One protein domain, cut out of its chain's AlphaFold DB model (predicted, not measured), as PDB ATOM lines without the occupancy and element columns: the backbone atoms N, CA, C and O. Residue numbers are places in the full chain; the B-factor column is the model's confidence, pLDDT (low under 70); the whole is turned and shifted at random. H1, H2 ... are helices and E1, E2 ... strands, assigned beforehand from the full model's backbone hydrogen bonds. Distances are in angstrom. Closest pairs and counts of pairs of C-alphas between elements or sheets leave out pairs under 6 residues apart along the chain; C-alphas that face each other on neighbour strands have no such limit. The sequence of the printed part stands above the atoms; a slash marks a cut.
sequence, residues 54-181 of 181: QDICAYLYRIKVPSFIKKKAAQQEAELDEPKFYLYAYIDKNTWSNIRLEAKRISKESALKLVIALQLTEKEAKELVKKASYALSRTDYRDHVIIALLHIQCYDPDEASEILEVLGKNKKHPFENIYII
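This is residues 54 to 181 of the 181 residues of an uncharacterized protein of Clostridium sp. chh4-2 (UniProt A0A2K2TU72). An elongated body of short helices has H4 near its middle, with H5 and H7 packed on H4; the slim strand hairpin of E1 and E2 lies toward one end, where residues 72 to 77 stick out. H7 runs toward the other end, and residues 170 to 181, with no named element, fold back from there. The printed part has 128 residues, in order H1, E1, E2, H2, H3, H4, H5, H6, H7; E1 and E2 form an antiparallel sheet. The class is mostly helix, and the whole is compact, with a radius of gyration of the C-alphas of 15.0 A and spans of 55 by 28 by 27 A.

H1, residues 54 to 62, is close to but not clearly touching H5, residues 122 to 131, with C-alphas 55 and 128 closest at 7.7 A. E1, residues 69 to 71, and E2, residues 78 to 80, form a hairpin, with N 70 and O 79 within hydrogen-bond range at 3.0 A. H2, residues 82 to 88, and H3, residues 93 to 100, only just touch, only at the corner, with C-alphas 86 and 96 closest at 6.6 A. H4, residues 108 to 117, and H5 touch as a helical hairpin, a steep tilt of 39 degrees, opposite ways, with C-alphas 115 and 125 closest at 5.5 A. H5 and H6, residues 141 to 151, only just touch, with 3 pairs of C-alphas within 8 A, the closest 122 and 147 at 6.5 A. H7, residues 157 to 169, touches H4 with residues 157 to 160 alone, C-alphas 117 and 157 being closest at 6.1 A. Helix packing is mostly crossed, at steep tilts. Every O i to N i+4 pair is within hydrogen-bond range in H2 to H7, and 4 of 5 in H1.

H1 begins at C-alpha 54 (-69.546, 44.878, -12.976). H6 is 15.2 A long; H7, 18.1 A, ends at C-alpha 169 (-104.008, 43.145, -23.908).

The C-alphas of Ala 74 and Lys 172 are farthest apart, 55.0 A. The printed part has no cut and no long link. Residues 64 to 79, 169 to 176 and 180 to 181 have pLDDT under 70.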
ATOM      1  N   GLN A  54     -70.400  43.695 -12.845       81.81
ATOM      2  CA  GLN A  54     -69.546  44.878 -12.976       81.81
ATOM      3  C   GLN A  54     -70.153  45.905 -13.934       81.81
ATOM      4  O   GLN A  54     -70.197  47.089 -13.597       81.81
ATOM      5  N   ASP A  55     -70.699  45.453 -15.064       83.50
ATOM      6  CA  ASP A  55     -71.371  46.332 -16.023       83.50
ATOM      7  C   ASP A  55     -72.607  46.989 -15.406       83.50
ATOM      8  O   ASP A  55     -72.778  48.204 -15.489       83.50
ATOM      9  N   ILE A  56     -73.445  46.208 -14.717       83.50
ATOM     10  CA  ILE A  56     -74.616  46.731 -14.001       83.50
ATOM     11  C   ILE A  56     -74.192  47.789 -12.977       83.50
ATOM     12  O   ILE A  56     -74.782  48.868 -12.932       83.50
ATOM     13  N   CYS A  57     -73.146  47.522 -12.190       80.69
ATOM     14  CA  CYS A  57     -72.606  48.492 -11.239       80.69
ATOM     15  C   CYS A  57     -72.154  49.781 -11.935       80.69
ATOM     16  O   CYS A  57     -72.481  50.869 -11.463       80.69
ATOM     17  N   ALA A  58     -71.447  49.680 -13.063       79.12
ATOM     18  CA  ALA A  58     -70.998  50.839 -13.828       79.12
ATOM     19  C   ALA A  58     -72.181  51.691 -14.318       79.12
ATOM     20  O   ALA A  58     -72.168  52.916 -14.162       79.12
ATOM     21  N   TYR A  59     -73.238  51.053 -14.832       82.38
ATOM     22  CA  TYR A  59     -74.448  51.755 -15.256       82.38
ATOM     23  C   TYR A  59     -75.185  52.412 -14.086       82.38
ATOM     24  O   TYR A  59     -75.656  53.539 -14.227       82.38
ATOM     25  N   LEU A  60     -75.230  51.774 -12.912       76.06
ATOM     26  CA  LEU A  60     -75.896  52.320 -11.726       76.06
ATOM     27  C   LEU A  60     -75.308  53.656 -11.272       76.06
ATOM     28  O   LEU A  60     -76.063  54.567 -10.935       76.06
ATOM     29  N   TYR A  61     -73.983  53.811 -11.309       70.31
ATOM     30  CA  TYR A  61     -73.328  55.063 -10.914       70.31
ATOM     31  C   TYR A  61     -73.613  56.234 -11.865       70.31
ATOM     32  O   TYR A  61     -73.440  57.391 -11.477       70.31
ATOM     33  N   ARG A  62     -74.073  55.961 -13.093       70.56
ATOM     34  CA  ARG A  62     -74.465  56.991 -14.065       70.56
ATOM     35  C   ARG A  62     -75.849  57.571 -13.783       70.56
ATOM     36  O   ARG A  62     -76.119  58.714 -14.160       70.56
ATOM     37  N   ILE A  63     -76.738  56.801 -13.158       70.25
ATOM     38  CA  ILE A  63     -78.128  57.211 -12.973       70.25
ATOM     39  C   ILE A  63     -78.163  58.378 -11.980       70.25
ATOM     40  O   ILE A  63     -77.664  58.275 -10.857       70.25
ATOM     41  N   LYS A  64     -78.741  59.515 -12.394       56.69
ATOM     42  CA  LYS A  64     -78.896  60.712 -11.553       56.69
ATOM     43  C   LYS A  64     -79.891  60.427 -10.423       56.69
ATOM     44  O   LYS A  64     -81.074  60.710 -10.523       56.69
ATOM     45  N   VAL A  65     -79.344  59.882  -9.341       57.50
ATOM     46  CA  VAL A  65     -79.922  59.676  -8.006       57.50
ATOM     47  C   VAL A  65     -81.250  58.915  -7.964       57.50
ATOM     48  O   VAL A  65     -82.308  59.491  -7.723       57.50
ATOM     49  N   PRO A  66     -81.195  57.585  -8.039       53.91
ATOM     50  CA  PRO A  66     -82.276  56.765  -7.540       53.91
ATOM     51  C   PRO A  66     -82.146  56.604  -6.022       53.91
ATOM     52  O   PRO A  66     -81.048  56.582  -5.460       53.91
ATOM     53  N   SER A  67     -83.273  56.417  -5.347       57.25
ATOM     54  CA  SER A  67     -83.412  56.209  -3.894       57.25
ATOM     55  C   SER A  67     -82.625  55.012  -3.308       57.25
ATOM     56  O   SER A  67     -82.636  54.798  -2.087       57.25
ATOM     57  N   PHE A  68     -81.945  54.238  -4.162       64.44
ATOM     58  CA  PHE A  68     -81.152  53.051  -3.843       64.44
ATOM     59  C   PHE A  68     -79.634  53.282  -3.753       64.44
ATOM     60  O   PHE A  68     -78.924  52.368  -3.349       64.44
ATOM     61  N   ILE A  69     -79.108  54.475  -4.053       58.75
ATOM     62  CA  ILE A  69     -77.686  54.788  -3.815       58.75
ATOM     63  C   ILE A  69     -77.556  55.525  -2.478       58.75
ATOM     64  O   ILE A  69     -77.934  56.693  -2.357       58.75
ATOM     65  N   LYS A  70     -77.018  54.860  -1.448       54.22
ATOM     66  CA  LYS A  70     -76.744  55.508  -0.157       54.22
ATOM     67  C   LYS A  70     -75.414  56.254  -0.250       54.22
ATOM     68  O   LYS A  70     -74.362  55.650  -0.443       54.22
ATOM     69  N   LYS A  71     -75.436  57.576  -0.056       47.84
ATOM     70  CA  LYS A  71     -74.213  58.337   0.238       47.84
ATOM     71  C   LYS A  71     -73.810  58.052   1.683       47.84
ATOM     72  O   LYS A  71     -74.496  58.491   2.607       47.84
ATOM     73  N   LYS A  72     -72.704  57.339   1.902       43.75
ATOM     74  CA  LYS A  72     -72.076  57.288   3.226       43.75
ATOM     75  C   LYS A  72     -71.501  58.671   3.528       43.75
ATOM     76  O   LYS A  72     -70.658  59.171   2.798       43.75
ATOM     77  N   ALA A  73     -71.940  59.297   4.618       43.34
ATOM     78  CA  ALA A  73     -71.509  60.645   5.000       43.34
ATOM     79  C   ALA A  73     -70.011  60.752   5.378       43.34
ATOM     80  O   ALA A  73     -69.519  61.857   5.577       43.34
ATOM     81  N   ALA A  74     -69.285  59.631   5.479       45.22
ATOM     82  CA  ALA A  74     -67.908  59.591   5.978       45.22
ATOM     83  C   ALA A  74     -66.857  59.122   4.952       45.22
ATOM     84  O   ALA A  74     -65.666  59.309   5.180       45.22
ATOM     85  N   GLN A  75     -67.264  58.518   3.834       40.94
ATOM     86  CA  GLN A  75     -66.373  57.976   2.803       40.94
ATOM     87  C   GLN A  75     -67.027  58.269   1.452       40.94
ATOM     88  O   GLN A  75     -68.208  57.984   1.282       40.94
ATOM     89  N   GLN A  76     -66.297  58.864   0.506       45.25
ATOM     90  CA  GLN A  76     -66.767  59.211  -0.848       45.25
ATOM     91  C   GLN A  76     -67.058  57.973  -1.729       45.25
ATOM     92  O   GLN A  76     -66.871  58.005  -2.939       45.25
ATOM     93  N   GLU A  77     -67.514  56.870  -1.140       46.19
ATOM     94  CA  GLU A  77     -67.910  55.651  -1.832       46.19
ATOM     95  C   GLU A  77     -69.437  55.540  -1.774       46.19
ATOM     96  O   GLU A  77     -70.055  55.497  -0.707       46.19
ATOM     97  N   ALA A  78     -70.062  55.576  -2.949       55.56
ATOM     98  CA  ALA A  78     -71.484  55.325  -3.108       55.56
ATOM     99  C   ALA A  78     -71.744  53.827  -2.891       55.56
ATOM    100  O   ALA A  78     -71.229  52.997  -3.631       55.56
ATOM    101  N   GLU A  79     -72.526  53.478  -1.867       65.88
ATOM    102  CA  GLU A  79     -72.871  52.087  -1.559       65.88
ATOM    103  C   GLU A  79     -74.260  51.778  -2.134       65.88
ATOM    104  O   GLU A  79     -75.242  52.471  -1.835       65.88
ATOM    105  N   LEU A  80     -74.337  50.759  -2.994       71.88
ATOM    106  CA  LEU A  80     -75.590  50.291  -3.582       71.88
ATOM    107  C   LEU A  80     -76.436  49.604  -2.505       71.88
ATOM    108  O   LEU A  80     -76.028  48.600  -1.924       71.88
ATOM    109  N   ASP A  81     -77.645  50.106  -2.267       81.06
ATOM    110  CA  ASP A  81     -78.664  49.396  -1.499       81.06
ATOM    111  C   ASP A  81     -79.247  48.285  -2.384       81.06
ATOM    112  O   ASP A  81     -80.301  48.451  -3.003       81.06
ATOM    113  N   GLU A  82     -78.508  47.171  -2.487       81.62
ATOM    114  CA  GLU A  82     -78.866  46.014  -3.318       81.62
ATOM    115  C   GLU A  82     -80.345  45.606  -3.136       81.62
ATOM    116  O   GLU A  82     -81.029  45.469  -4.153       81.62
ATOM    117  N   PRO A  83     -80.890  45.499  -1.895       83.44
ATOM    118  CA  PRO A  83     -82.315  45.283  -1.651       83.44
ATOM    119  C   PRO A  83     -83.264  46.199  -2.400       83.44
ATOM    120  O   PRO A  83     -84.217  45.733  -3.018       83.44
ATOM    121  N   LYS A  84     -83.012  47.504  -2.353       83.56
ATOM    122  CA  LYS A  84     -83.874  48.467  -3.034       83.56
ATOM    123  C   LYS A  84     -83.736  48.373  -4.544       83.56
ATOM    124  O   LYS A  84     -84.729  48.546  -5.239       83.56
ATOM    125  N   PHE A  85     -82.532  48.090  -5.042       84.69
ATOM    126  CA  PHE A  85     -82.296  47.998  -6.475       84.69
ATOM    127  C   PHE A  85     -83.011  46.803  -7.108       84.69
ATOM    128  O   PHE A  85     -83.744  46.996  -8.074       84.69
ATOM    129  N   TYR A  86     -82.849  45.584  -6.577       86.38
ATOM    130  CA  TYR A  86     -83.506  44.430  -7.202       86.38
ATOM    131  C   TYR A  86     -85.036  44.500  -7.071       86.38
ATOM    132  O   TYR A  86     -85.731  44.068  -7.986       86.38
ATOM    133  N   LEU A  87     -85.563  45.107  -5.996       86.31
ATOM    134  CA  LEU A  87     -86.998  45.380  -5.864       86.31
ATOM    135  C   LEU A  87     -87.481  46.375  -6.924       86.31
ATOM    136  O   LEU A  87     -88.451  46.087  -7.613       86.31
ATOM    137  N   TYR A  88     -86.770  47.493  -7.097       85.88
ATOM    138  CA  TYR A  88     -87.063  48.483  -8.137       85.88
ATOM    139  C   TYR A  88     -86.998  47.877  -9.544       85.88
ATOM    140  O   TYR A  88     -87.860  48.121 -10.378       85.88
ATOM    141  N   ALA A  89     -86.001  47.034  -9.810       86.75
ATOM    142  CA  ALA A  89     -85.841  46.385 -11.105       86.75
ATOM    143  C   ALA A  89     -86.821  45.216 -11.338       86.75
ATOM    144  O   ALA A  89     -86.759  44.596 -12.398       86.75
ATOM    145  N   TYR A  90     -87.701  44.879 -10.386       87.88
ATOM    146  CA  TYR A  90     -88.577  43.699 -10.447       87.88
ATOM    147  C   TYR A  90     -87.815  42.379 -10.666       87.88
ATOM    148  O   TYR A  90     -88.239  41.496 -11.425       87.88
ATOM    149  N   ILE A  91     -86.668  42.247  -9.996       89.56
ATOM    150  CA  ILE A  91     -85.793  41.073 -10.027       89.56
ATOM    151  C   ILE A  91     -85.793  40.425  -8.647       89.56
ATOM    152  O   ILE A  91     -85.665  41.086  -7.617       89.56
ATOM    153  N   ASP A  92     -85.913  39.103  -8.609       88.00
ATOM    154  CA  ASP A  92     -85.857  38.365  -7.359       88.00
ATOM    155  C   ASP A  92     -84.431  38.324  -6.785       88.00
ATOM    156  O   ASP A  92     -83.418  38.335  -7.492       88.00
ATOM    157  N   LYS A  93     -84.345  38.206  -5.458       87.06
ATOM    158  CA  LYS A  93     -83.074  38.137  -4.728       87.06
ATOM    159  C   LYS A  93     -82.163  37.002  -5.215       87.06
ATOM    160  O   LYS A  93     -80.939  37.141  -5.139       87.06
ATOM    161  N   ASN A  94     -82.720  35.885  -5.693       87.06
ATOM    162  CA  ASN A  94     -81.914  34.760  -6.163       87.06
ATOM    163  C   ASN A  94     -81.279  35.085  -7.515       87.06
ATOM    164  O   ASN A  94     -80.085  34.861  -7.682       87.06
ATOM    165  N   THR A  95     -82.026  35.682  -8.444       88.31
ATOM    166  CA  THR A  95     -81.485  36.192  -9.710       88.31
ATOM    167  C   THR A  95     -80.412  37.244  -9.465       88.31
ATOM    168  O   THR A  95     -79.338  37.150 -10.053       88.31
ATOM    169  N   TRP A  96     -80.630  38.179  -8.537       88.38
ATOM    170  CA  TRP A  96     -79.597  39.148  -8.163       88.38
ATOM    171  C   TRP A  96     -78.338  38.478  -7.593       88.38
ATOM    172  O   TRP A  96     -77.217  38.793  -7.990       88.38
ATOM    173  N   SER A  97     -78.508  37.484  -6.719       85.00
ATOM    174  CA  SER A  97     -77.388  36.708  -6.171       85.00
ATOM    175  C   SER A  97     -76.642  35.925  -7.258       85.00
ATOM    176  O   SER A  97     -75.416  35.854  -7.220       85.00
ATOM    177  N   ASN A  98     -77.361  35.383  -8.246       86.00
ATOM    178  CA  ASN A  98     -76.780  34.682  -9.391       86.00
ATOM    179  C   ASN A  98     -75.965  35.618 -10.287       86.00
ATOM    180  O   ASN A  98     -74.899  35.217 -10.742       86.00
ATOM    181  N   ILE A  99     -76.436  36.853 -10.502       85.62
ATOM    182  CA  ILE A  99     -75.684  37.897 -11.214       85.62
ATOM    183  C   ILE A  99     -74.396  38.211 -10.453       85.62
ATOM    184  O   ILE A  99     -73.316  38.186 -11.032       85.62
ATOM    185  N   ARG A 100     -74.508  38.480  -9.148       84.12
ATOM    186  CA  ARG A 100     -73.383  38.915  -8.311       84.12
ATOM    187  C   ARG A 100     -72.292  37.856  -8.168       84.12
ATOM    188  O   ARG A 100     -71.117  38.199  -8.120       84.12
ATOM    189  N   LEU A 101     -72.683  36.589  -8.049       84.19
ATOM    190  CA  LEU A 101     -71.766  35.460  -7.866       84.19
ATOM    191  C   LEU A 101     -71.385  34.769  -9.181       84.19
ATOM    192  O   LEU A 101     -70.682  33.767  -9.139       84.19
ATOM    193  N   GLU A 102     -71.914  35.234 -10.315       82.44
ATOM    194  CA  GLU A 102     -71.823  34.556 -11.617       82.44
ATOM    195  C   GLU A 102     -72.263  33.080 -11.580       82.44
ATOM    196  O   GLU A 102     -71.858  32.254 -12.396       82.44
ATOM    197  N   ALA A 103     -73.122  32.727 -10.620       78.56
ATOM    198  CA  ALA A 103     -73.458  31.339 -10.325       78.56
ATOM    199  C   ALA A 103     -74.350  30.709 -11.404       78.56
ATOM    200  O   ALA A 103     -74.296  29.502 -11.643       78.56
ATOM    201  N   LYS A 104     -75.209  31.515 -12.042       82.94
ATOM    202  CA  LYS A 104     -76.147  31.055 -13.070       82.94
ATOM    203  C   LYS A 104     -76.476  32.176 -14.051       82.94
ATOM    204  O   LYS A 104     -76.578  33.337 -13.667       82.94
ATOM    205  N   ARG A 105     -76.728  31.802 -15.309       84.06
ATOM    206  CA  ARG A 105     -77.279  32.717 -16.317       84.06
ATOM    207  C   ARG A 105     -78.672  33.194 -15.910       84.06
ATOM    208  O   ARG A 105     -79.501  32.394 -15.467       84.06
ATOM    209  N   ILE A 106     -78.914  34.486 -16.091       89.56
ATOM    210  CA  ILE A 106     -80.229  35.093 -15.887       89.56
ATOM    211  C   ILE A 106     -81.167  34.778 -17.048       89.56
ATOM    212  O   ILE A 106     -80.715  34.405 -18.127       89.56
ATOM    213  N   SER A 107     -82.472  34.928 -16.831       90.00
ATOM    214  CA  SER A 107     -83.459  34.825 -17.906       90.00
ATOM    215  C   SER A 107     -83.399  36.054 -18.820       90.00
ATOM    216  O   SER A 107     -82.943  37.132 -18.421       90.00
ATOM    217  N   LYS A 108     -83.915  35.915 -20.048       88.69
ATOM    218  CA  LYS A 108     -84.046  37.046 -20.976       88.69
ATOM    219  C   LYS A 108     -84.919  38.154 -20.380       88.69
ATOM    220  O   LYS A 108     -84.597  39.324 -20.523       88.69
ATOM    221  N   GLU A 109     -85.984  37.795 -19.669       90.44
ATOM    222  CA  GLU A 109     -86.879  38.750 -19.003       90.44
ATOM    223  C   GLU A 109     -86.157  39.572 -17.942       90.44
ATOM    224  O   GLU A 109     -86.255  40.794 -17.956       90.44
ATOM    225  N   SER A 110     -85.372  38.932 -17.071       90.31
ATOM    226  CA  SER A 110     -84.570  39.652 -16.080       90.31
ATOM    227  C   SER A 110     -83.552  40.579 -16.747       90.31
ATOM    228  O   SER A 110     -83.352  41.694 -16.275       90.31
ATOM    229  N   ALA A 111     -82.952  40.165 -17.868       91.38
ATOM    230  CA  ALA A 111     -82.054  41.027 -18.636       91.38
ATOM    231  C   ALA A 111     -82.785  42.252 -19.217       91.38
ATOM    232  O   ALA A 111     -82.281  43.366 -19.117       91.38
ATOM    233  N   LEU A 112     -83.991  42.078 -19.768       90.88
ATOM    234  CA  LEU A 112     -84.800  43.183 -20.302       90.88
ATOM    235  C   LEU A 112     -85.292  44.136 -19.199       90.88
ATOM    236  O   LEU A 112     -85.290  45.348 -19.395       90.88
ATOM    237  N   LYS A 113     -85.638  43.616 -18.017       91.31
ATOM    238  CA  LYS A 113     -85.957  44.444 -16.843       91.31
ATOM    239  C   LYS A 113     -84.771  45.303 -16.413       91.31
ATOM    240  O   LYS A 113     -84.942  46.492 -16.155       91.31
ATOM    241  N   LEU A 114     -83.564  44.725 -16.388       90.62
ATOM    242  CA  LEU A 114     -82.332  45.468 -16.096       90.62
ATOM    243  C   LEU A 114     -82.098  46.590 -17.105       90.62
ATOM    244  O   LEU A 114     -81.719  47.682 -16.705       90.62
ATOM    245  N   VAL A 115     -82.351  46.346 -18.392       92.19
ATOM    246  CA  VAL A 115     -82.205  47.362 -19.446       92.19
ATOM    247  C   VAL A 115     -83.045  48.612 -19.156       92.19
ATOM    248  O   VAL A 115     -82.532  49.726 -19.278       92.19
ATOM    249  N   ILE A 116     -84.301  48.432 -18.735       89.69
ATOM    250  CA  ILE A 116     -85.202  49.536 -18.371       89.69
ATOM    251  C   ILE A 116     -84.728  50.190 -17.070       89.69
ATOM    252  O   ILE A 116     -84.472  51.392 -17.041       89.69
ATOM    253  N   ALA A 117     -84.532  49.393 -16.016       88.88
ATOM    254  CA  ALA A 117     -84.180  49.886 -14.684       88.88
ATOM    255  C   ALA A 117     -82.846  50.654 -14.654       88.88
ATOM    256  O   ALA A 117     -82.675  51.577 -13.858       88.88
ATOM    257  N   LEU A 118     -81.901  50.286 -15.524       87.38
ATOM    258  CA  LEU A 118     -80.594  50.934 -15.653       87.38
ATOM    259  C   LEU A 118     -80.593  52.139 -16.598       87.38
ATOM    260  O   LEU A 118     -79.551  52.773 -16.774       87.38
ATOM    261  N   GLN A 119     -81.743  52.471 -17.189       87.94
ATOM    262  CA  GLN A 119     -81.905  53.593 -18.111       87.94
ATOM    263  C   GLN A 119     -80.907  53.516 -19.277       87.94
ATOM    264  O   GLN A 119     -80.171  54.464 -19.574       87.94
ATOM    265  N   LEU A 120     -80.791  52.329 -19.881       87.75
ATOM    266  CA  LEU A 120     -79.794  52.083 -20.917       87.75
ATOM    267  C   LEU A 120     -80.205  52.680 -22.260       87.75
ATOM    268  O   LEU A 120     -81.375  52.728 -22.635       87.75
ATOM    269  N   THR A 121     -79.208  53.077 -23.042       87.62
ATOM    270  CA  THR A 121     -79.401  53.354 -24.469       87.62
ATOM    271  C   THR A 121     -79.589  52.048 -25.251       87.62
ATOM    272  O   THR A 121     -79.183  50.981 -24.794       87.62
ATOM    273  N   GLU A 122     -80.134  52.099 -26.474       87.12
ATOM    274  CA  GLU A 122     -80.285  50.894 -27.318       87.12
ATOM    275  C   GLU A 122     -78.948  50.152 -27.526       87.12
ATOM    276  O   GLU A 122     -78.922  48.921 -27.569       87.12
ATOM    277  N   LYS A 123     -77.831  50.887 -27.644       86.31
ATOM    278  CA  LYS A 123     -76.492  50.296 -27.809       86.31
ATOM    279  C   LYS A 123     -76.066  49.533 -26.552       86.31
ATOM    280  O   LYS A 123     -75.648  48.387 -26.652       86.31
ATOM    281  N   GLU A 124     -76.222  50.140 -25.382       88.00
ATOM    282  CA  GLU A 124     -75.877  49.520 -24.094       88.00
ATOM    283  C   GLU A 124     -76.792  48.342 -23.767       88.00
ATOM    284  O   GLU A 124     -76.333  47.313 -23.283       88.00
ATOM    285  N   ALA A 125     -78.078  48.462 -24.099       89.12
ATOM    286  CA  ALA A 125     -79.044  47.388 -23.956       89.12
ATOM    287  C   ALA A 125     -78.642  46.155 -24.774       89.12
ATOM    288  O   ALA A 125     -78.695  45.035 -24.270       89.12
ATOM    289  N   LYS A 126     -78.197  46.352 -26.023       89.75
ATOM    290  CA  LYS A 126     -77.690  45.265 -26.870       89.75
ATOM    291  C   LYS A 126     -76.490  44.567 -26.241       89.75
ATOM    292  O   LYS A 126     -76.478  43.340 -26.216       89.75
ATOM    293  N   GLU A 127     -75.530  45.319 -25.709       88.12
ATOM    294  CA  GLU A 127     -74.349  44.731 -25.068       88.12
ATOM    295  C   GLU A 127     -74.699  44.006 -23.759       88.12
ATOM    296  O   GLU A 127     -74.275  42.867 -23.568       88.12
ATOM    297  N   LEU A 128     -75.551  44.582 -22.899       89.06
ATOM    298  CA  LEU A 128     -75.975  43.931 -21.654       89.06
ATOM    299  C   LEU A 128     -76.720  42.618 -21.933       89.06
ATOM    300  O   LEU A 128     -76.434  41.582 -21.328       89.06
ATOM    301  N   VAL A 129     -77.658  42.638 -22.883       90.31
ATOM    302  CA  VAL A 129     -78.440  41.455 -23.274       90.31
ATOM    303  C   VAL A 129     -77.542  40.397 -23.925       90.31
ATOM    304  O   VAL A 129     -77.680  39.209 -23.625       90.31
ATOM    305  N   LYS A 130     -76.565  40.816 -24.740       88.56
ATOM    306  CA  LYS A 130     -75.535  39.940 -25.316       88.56
ATOM    307  C   LYS A 130     -74.684  39.277 -24.238       88.56
ATOM    308  O   LYS A 130     -74.445  38.073 -24.321       88.56
ATOM    309  N   LYS A 131     -74.308  40.007 -23.188       85.75
ATOM    310  CA  LYS A 131     -73.557  39.462 -22.047       85.75
ATOM    311  C   LYS A 131     -74.374  38.460 -21.231       85.75
ATOM    312  O   LYS A 131     -73.853  37.444 -20.779       85.75
ATOM    313  N   ALA A 132     -75.691  38.654 -21.165       86.06
ATOM    314  CA  ALA A 132     -76.631  37.656 -20.658       86.06
ATOM    315  C   ALA A 132     -76.843  36.451 -21.610       86.06
ATOM    316  O   ALA A 132     -77.647  35.571 -21.310       86.06
ATOM    317  N   SER A 133     -76.098  36.359 -22.723       87.38
ATOM    318  CA  SER A 133     -76.205  35.325 -23.767       87.38
ATOM    319  C   SER A 133     -77.503  35.358 -24.584       87.38
ATOM    320  O   SER A 133     -77.941  34.326 -25.095       87.38
ATOM    321  N   TYR A 134     -78.111  36.534 -24.734       90.19
ATOM    322  CA  TYR A 134     -79.306  36.746 -25.549       90.19
ATOM    323  C   TYR A 134     -79.058  37.790 -26.642       90.19
ATOM    324  O   TYR A 134     -78.060  38.500 -26.640       90.19
ATOM    325  N   ALA A 135     -79.989  37.912 -27.585       88.75
ATOM    326  CA  ALA A 135     -79.984  38.987 -28.570       88.75
ATOM    327  C   ALA A 135     -81.215  39.875 -28.374       88.75
ATOM    328  O   ALA A 135     -82.303  39.363 -28.104       88.75
ATOM    329  N   LEU A 136     -81.026  41.188 -28.537       87.06
ATOM    330  CA  LEU A 136     -82.110  42.165 -28.630       87.06
ATOM    331  C   LEU A 136     -82.459  42.356 -30.114       87.06
ATOM    332  O   LEU A 136     -81.795  43.113 -30.828       87.06
ATOM    333  N   SER A 137     -83.447  41.601 -30.598       83.88
ATOM    334  CA  SER A 137     -83.800  41.536 -32.019       83.88
ATOM    335  C   SER A 137     -84.973  42.442 -32.373       83.88
ATOM    336  O   SER A 137     -85.992  42.447 -31.705       83.88
ATOM    337  N   ARG A 138     -84.911  43.132 -33.515       80.62
ATOM    338  CA  ARG A 138     -86.066  43.893 -34.032       80.62
ATOM    339  C   ARG A 138     -87.164  43.009 -34.630       80.62
ATOM    340  O   ARG A 138     -88.242  43.510 -34.921       80.62
ATOM    341  N   THR A 139     -86.878  41.726 -34.857       81.94
ATOM    342  CA  THR A 139     -87.845  40.759 -35.402       81.94
ATOM    343  C   THR A 139     -88.734  40.152 -34.325       81.94
ATOM    344  O   THR A 139     -89.811  39.654 -34.636       81.94
ATOM    345  N   ASP A 140     -88.269  40.148 -33.075       83.19
ATOM    346  CA  ASP A 140     -89.043  39.691 -31.931       83.19
ATOM    347  C   ASP A 140     -89.904  40.856 -31.438       83.19
ATOM    348  O   ASP A 140     -89.401  41.950 -31.187       83.19
ATOM    349  N   TYR A 141     -91.219  40.645 -31.351       83.50
ATOM    350  CA  TYR A 141     -92.147  41.726 -31.016       83.50
ATOM    351  C   TYR A 141     -91.887  42.283 -29.613       83.50
ATOM    352  O   TYR A 141     -91.933  43.494 -29.418       83.50
ATOM    353  N   ARG A 142     -91.555  41.416 -28.648       84.50
ATOM    354  CA  ARG A 142     -91.236  41.835 -27.280       84.50
ATOM    355  C   ARG A 142     -89.990  42.715 -27.279       84.50
ATOM    356  O   ARG A 142     -90.046  43.831 -26.775       84.50
ATOM    357  N   ASP A 143     -88.905  42.272 -27.903       87.31
ATOM    358  CA  ASP A 143     -87.676  43.063 -28.020       87.31
ATOM    359  C   ASP A 143     -87.909  44.394 -28.761       87.31
ATOM    360  O   ASP A 143     -87.361  45.424 -28.369       87.31
ATOM    361  N   HIS A 144     -88.751  44.402 -29.801       87.00
ATOM    362  CA  HIS A 144     -89.123  45.615 -30.528       87.00
ATOM    363  C   HIS A 144     -89.847  46.627 -29.633       87.00
ATOM    364  O   HIS A 144     -89.519  47.814 -29.665       87.00
ATOM    365  N   VAL A 145     -90.785  46.164 -28.805       87.12
ATOM    366  CA  VAL A 145     -91.486  47.015 -27.836       87.12
ATOM    367  C   VAL A 145     -90.516  47.557 -26.785       87.12
ATOM    368  O   VAL A 145     -90.571  48.745 -26.480       87.12
ATOM    369  N   ILE A 146     -89.573  46.748 -26.285       87.81
ATOM    370  CA  ILE A 146     -88.540  47.244 -25.360       87.81
ATOM    371  C   ILE A 146     -87.682  48.324 -26.025       87.81
ATOM    372  O   ILE A 146     -87.463  49.373 -25.431       87.81
ATOM    373  N   ILE A 147     -87.241  48.125 -27.271       87.94
ATOM    374  CA  ILE A 147     -86.501  49.159 -28.014       87.94
ATOM    375  C   ILE A 147     -87.337  50.443 -28.136       87.94
ATOM    376  O   ILE A 147     -86.799  51.534 -27.951       87.94
ATOM    377  N   ALA A 148     -88.641  50.323 -28.399       87.62
ATOM    378  CA  ALA A 148     -89.543  51.469 -28.464       87.62
ATOM    379  C   ALA A 148     -89.639  52.212 -27.117       87.62
ATOM    380  O   ALA A 148     -89.581  53.441 -27.115       87.62
ATOM    381  N   LEU A 149     -89.696  51.494 -25.984       87.62
ATOM    382  CA  LEU A 149     -89.650  52.094 -24.640       87.62
ATOM    383  C   LEU A 149     -88.362  52.901 -24.416       87.62
ATOM    384  O   LEU A 149     -88.413  54.022 -23.912       87.62
ATOM    385  N   LEU A 150     -87.213  52.378 -24.862       87.88
ATOM    386  CA  LEU A 150     -85.935  53.093 -24.760       87.88
ATOM    387  C   LEU A 150     -85.904  54.361 -25.622       87.88
ATOM    388  O   LEU A 150     -85.265  55.341 -25.243       87.88
ATOM    389  N   HIS A 151     -86.580  54.361 -26.776       85.56
ATOM    390  CA  HIS A 151     -86.644  55.521 -27.676       85.56
ATOM    391  C   HIS A 151     -87.514  56.649 -27.121       85.56
ATOM    392  O   HIS A 151     -87.178  57.814 -27.318       85.56
ATOM    393  N   ILE A 152     -88.588  56.320 -26.399       87.44
ATOM    394  CA  ILE A 152     -89.429  57.311 -25.704       87.44
ATOM    395  C   ILE A 152     -88.881  57.700 -24.323       87.44
ATOM    396  O   ILE A 152     -89.504  58.501 -23.636       87.44
ATOM    397  N   GLN A 153     -87.723  57.154 -23.927       84.06
ATOM    398  CA  GLN A 153     -87.079  57.386 -22.629       84.06
ATOM    399  C   GLN A 153     -87.941  56.976 -21.420       84.06
ATOM    400  O   GLN A 153     -87.803  57.530 -20.331       84.06
ATOM    401  N   CYS A 154     -88.807  55.973 -21.599       83.44
ATOM    402  CA  CYS A 154     -89.583  55.374 -20.517       83.44
ATOM    403  C   CYS A 154     -88.686  54.400 -19.745       83.44
ATOM    404  O   CYS A 154     -88.541  53.233 -20.116       83.44
ATOM    405  N   TYR A 155     -88.045  54.906 -18.693       84.69
ATOM    406  CA  TYR A 155     -87.109  54.138 -17.868       84.69
ATOM    407  C   TYR A 155     -87.636  53.803 -16.471       84.69
ATOM    408  O   TYR A 155     -86.943  53.124 -15.711       84.69
ATOM    409  N   ASP A 156     -88.829  54.286 -16.125       84.12
ATOM    410  CA  ASP A 156     -89.512  53.894 -14.900       84.12
ATOM    411  C   ASP A 156     -90.108  52.482 -15.089       84.12
ATOM    412  O   ASP A 156     -90.914  52.286 -16.004       84.12
ATOM    413  N   PRO A 157     -89.695  51.473 -14.295       85.31
ATOM    414  CA  PRO A 157     -90.248  50.126 -14.356       85.31
ATOM    415  C   PRO A 157     -91.764  50.075 -14.139       85.31
ATOM    416  O   PRO A 157     -92.414  49.225 -14.750       85.31
ATOM    417  N   ASP A 158     -92.323  50.977 -13.326       84.50
ATOM    418  CA  ASP A 158     -93.762  51.023 -13.048       84.50
ATOM    419  C   ASP A 158     -94.524  51.490 -14.298       84.50
ATOM    420  O   ASP A 158     -95.425  50.802 -14.784       84.50
ATOM    421  N   GLU A 159     -94.084  52.602 -14.896       85.12
ATOM    422  CA  GLU A 159     -94.643  53.136 -16.146       85.12
ATOM    423  C   GLU A 159     -94.471  52.144 -17.309       85.12
ATOM    424  O   GLU A 159     -95.400  51.888 -18.081       85.12
ATOM    425  N   ALA A 160     -93.297  51.514 -17.407       85.62
ATOM    426  CA  ALA A 160     -93.033  50.492 -18.411       85.62
ATOM    427  C   ALA A 160     -93.973  49.288 -18.248       85.62
ATOM    428  O   ALA A 160     -94.485  48.777 -19.246       85.62
ATOM    429  N   SER A 161     -94.235  48.844 -17.015       85.50
ATOM    430  CA  SER A 161     -95.160  47.744 -16.733       85.50
ATOM    431  C   SER A 161     -96.581  48.056 -17.209       85.50
ATOM    432  O   SER A 161     -97.185  47.230 -17.902       85.50
ATOM    433  N   GLU A 162     -97.085  49.262 -16.924       84.38
ATOM    434  CA  GLU A 162     -98.414  49.711 -17.359       84.38
ATOM    435  C   GLU A 162     -98.533  49.753 -18.889       84.38
ATOM    436  O   GLU A 162     -99.486  49.217 -19.467       84.38
ATOM    437  N   ILE A 163     -97.536  50.330 -19.571       84.19
ATOM    438  CA  ILE A 163     -97.506  50.398 -21.040       84.19
ATOM    439  C   ILE A 163     -97.494  48.987 -21.642       84.19
ATOM    440  O   ILE A 163     -98.244  48.700 -22.582       84.19
ATOM    441  N   LEU A 164     -96.670  48.088 -21.099       83.75
ATOM    442  CA  LEU A 164     -96.584  46.709 -21.573       83.75
ATOM    443  C   LEU A 164     -97.877  45.929 -21.319       83.75
ATOM    444  O   LEU A 164     -98.264  45.116 -22.158       83.75
ATOM    445  N   GLU A 165     -98.584  46.184 -20.218       82.81
ATOM    446  CA  GLU A 165     -99.879  45.560 -19.943       82.81
ATOM    447  C   GLU A 165    -100.952  46.008 -20.950       82.81
ATOM    448  O   GLU A 165    -101.696  45.177 -21.483       82.81
ATOM    449  N   VAL A 166    -101.007  47.306 -21.267       81.81
ATOM    450  CA  VAL A 166    -101.932  47.852 -22.275       81.81
ATOM    451  C   VAL A 166    -101.639  47.271 -23.660       81.81
ATOM    452  O   VAL A 166    -102.563  46.864 -24.372       81.81
ATOM    453  N   LEU A 167    -100.361  47.192 -24.040       78.00
ATOM    454  CA  LEU A 167     -99.948  46.619 -25.319       78.00
ATOM    455  C   LEU A 167    -100.218  45.109 -25.384       78.00
ATOM    456  O   LEU A 167    -100.716  44.634 -26.403       78.00
ATOM    457  N   GLY A 168     -99.958  44.362 -24.307       72.94
ATOM    458  CA  GLY A 168    -100.162  42.911 -24.245       72.94
ATOM    459  C   GLY A 168    -101.638  42.498 -24.299       72.94
ATOM    460  O   GLY A 168    -101.980  41.467 -24.880       72.94
ATOM    461  N   LYS A 169    -102.547  43.333 -23.774       68.44
ATOM    462  CA  LYS A 169    -104.008  43.145 -23.908       68.44
ATOM    463  C   LYS A 169    -104.510  43.385 -25.336       68.44
ATOM    464  O   LYS A 169    -105.610  42.946 -25.693       68.44
ATOM    465  N   ASN A 170    -103.729  44.071 -26.168       66.62
ATOM    466  CA  ASN A 170    -104.102  44.400 -27.534       66.62
ATOM    467  C   ASN A 170    -103.855  43.185 -28.450       66.62
ATOM    468  O   ASN A 170    -102.740  42.912 -28.886       66.62
ATOM    469  N   LYS A 171    -104.926  42.439 -28.758       56.72
ATOM    470  CA  LYS A 171    -104.930  41.120 -29.437       56.72
ATOM    471  C   LYS A 171    -104.251  41.040 -30.820       56.72
ATOM    472  O   LYS A 171    -104.274  39.976 -31.434       56.72
ATOM    473  N   LYS A 172    -103.683  42.130 -31.347       56.12
ATOM    474  CA  LYS A 172    -102.955  42.131 -32.626       56.12
ATOM    475  C   LYS A 172    -101.607  41.408 -32.543       56.12
ATOM    476  O   LYS A 172    -101.215  40.808 -33.537       56.12
ATOM    477  N   HIS A 173    -100.942  41.415 -31.385       56.75
ATOM    478  CA  HIS A 173     -99.670  40.718 -31.173       56.75
ATOM    479  C   HIS A 173     -99.597  40.196 -29.730       56.75
ATOM    480  O   HIS A 173     -99.317  40.981 -28.826       56.75
ATOM    481  N   PRO A 174     -99.870  38.902 -29.477       58.78
ATOM    482  CA  PRO A 174     -99.724  38.349 -28.138       58.78
ATOM    483  C   PRO A 174     -98.237  38.348 -27.776       58.78
ATOM    484  O   PRO A 174     -97.448  37.622 -28.379       58.78
ATOM    485  N   PHE A 175     -97.851  39.170 -26.808       69.06
ATOM    486  CA  PHE A 175     -96.552  39.062 -26.161       69.06
ATOM    487  C   PHE A 175     -96.746  39.003 -24.654       69.06
ATOM    488  O   PHE A 175     -97.671  39.596 -24.099       69.06
ATOM    489  N   GLU A 176     -95.873  38.247 -24.008       66.56
ATOM    490  CA  GLU A 176     -95.864  38.089 -22.564       66.56
ATOM    491  C   GLU A 176     -95.161  39.303 -21.954       66.56
ATOM    492  O   GLU A 176     -93.999  39.591 -22.268       66.56
ATOM    493  N   ASN A 177     -95.899  40.071 -21.150       73.94
ATOM    494  CA  ASN A 177     -95.340  41.217 -20.446       73.94
ATOM    495  C   ASN A 177     -94.284  40.702 -19.460       73.94
ATOM    496  O   ASN A 177     -94.568  39.848 -18.624       73.94
ATOM    497  N   ILE A 178     -93.073  41.250 -19.561       78.69
ATOM    498  CA  ILE A 178     -91.922  40.847 -18.748       78.69
ATOM    499  C   ILE A 178     -92.163  41.035 -17.241       78.69
ATOM    500  O   ILE A 178     -91.456  40.426 -16.445       78.69
ATOM    501  N   TYR A 179     -93.137  41.857 -16.839       76.56
ATOM    502  CA  TYR A 179     -93.491  42.123 -15.443       76.56
ATOM    503  C   TYR A 179     -94.630  41.250 -14.891       76.56
ATOM    504  O   TYR A 179     -94.906  41.338 -13.696       76.56
ATOM    505  N   ILE A 180     -95.270  40.398 -15.702       64.69
ATOM    506  CA  ILE A 180     -96.277  39.452 -15.195       64.69
ATOM    507  C   ILE A 180     -95.547  38.339 -14.429       64.69
ATOM    508  O   ILE A 180     -94.636  37.711 -14.965       64.69
ATOM    509  N   ILE A 181     -95.926  38.144 -13.162       49.72
ATOM    510  CA  ILE A 181     -95.428  37.095 -12.255       49.72
ATOM    511  C   ILE A 181     -96.529  36.057 -12.065       49.72
ATOM    512  O   ILE A 181     -97.687  36.484 -11.846       49.72
TER     513      ILE A 181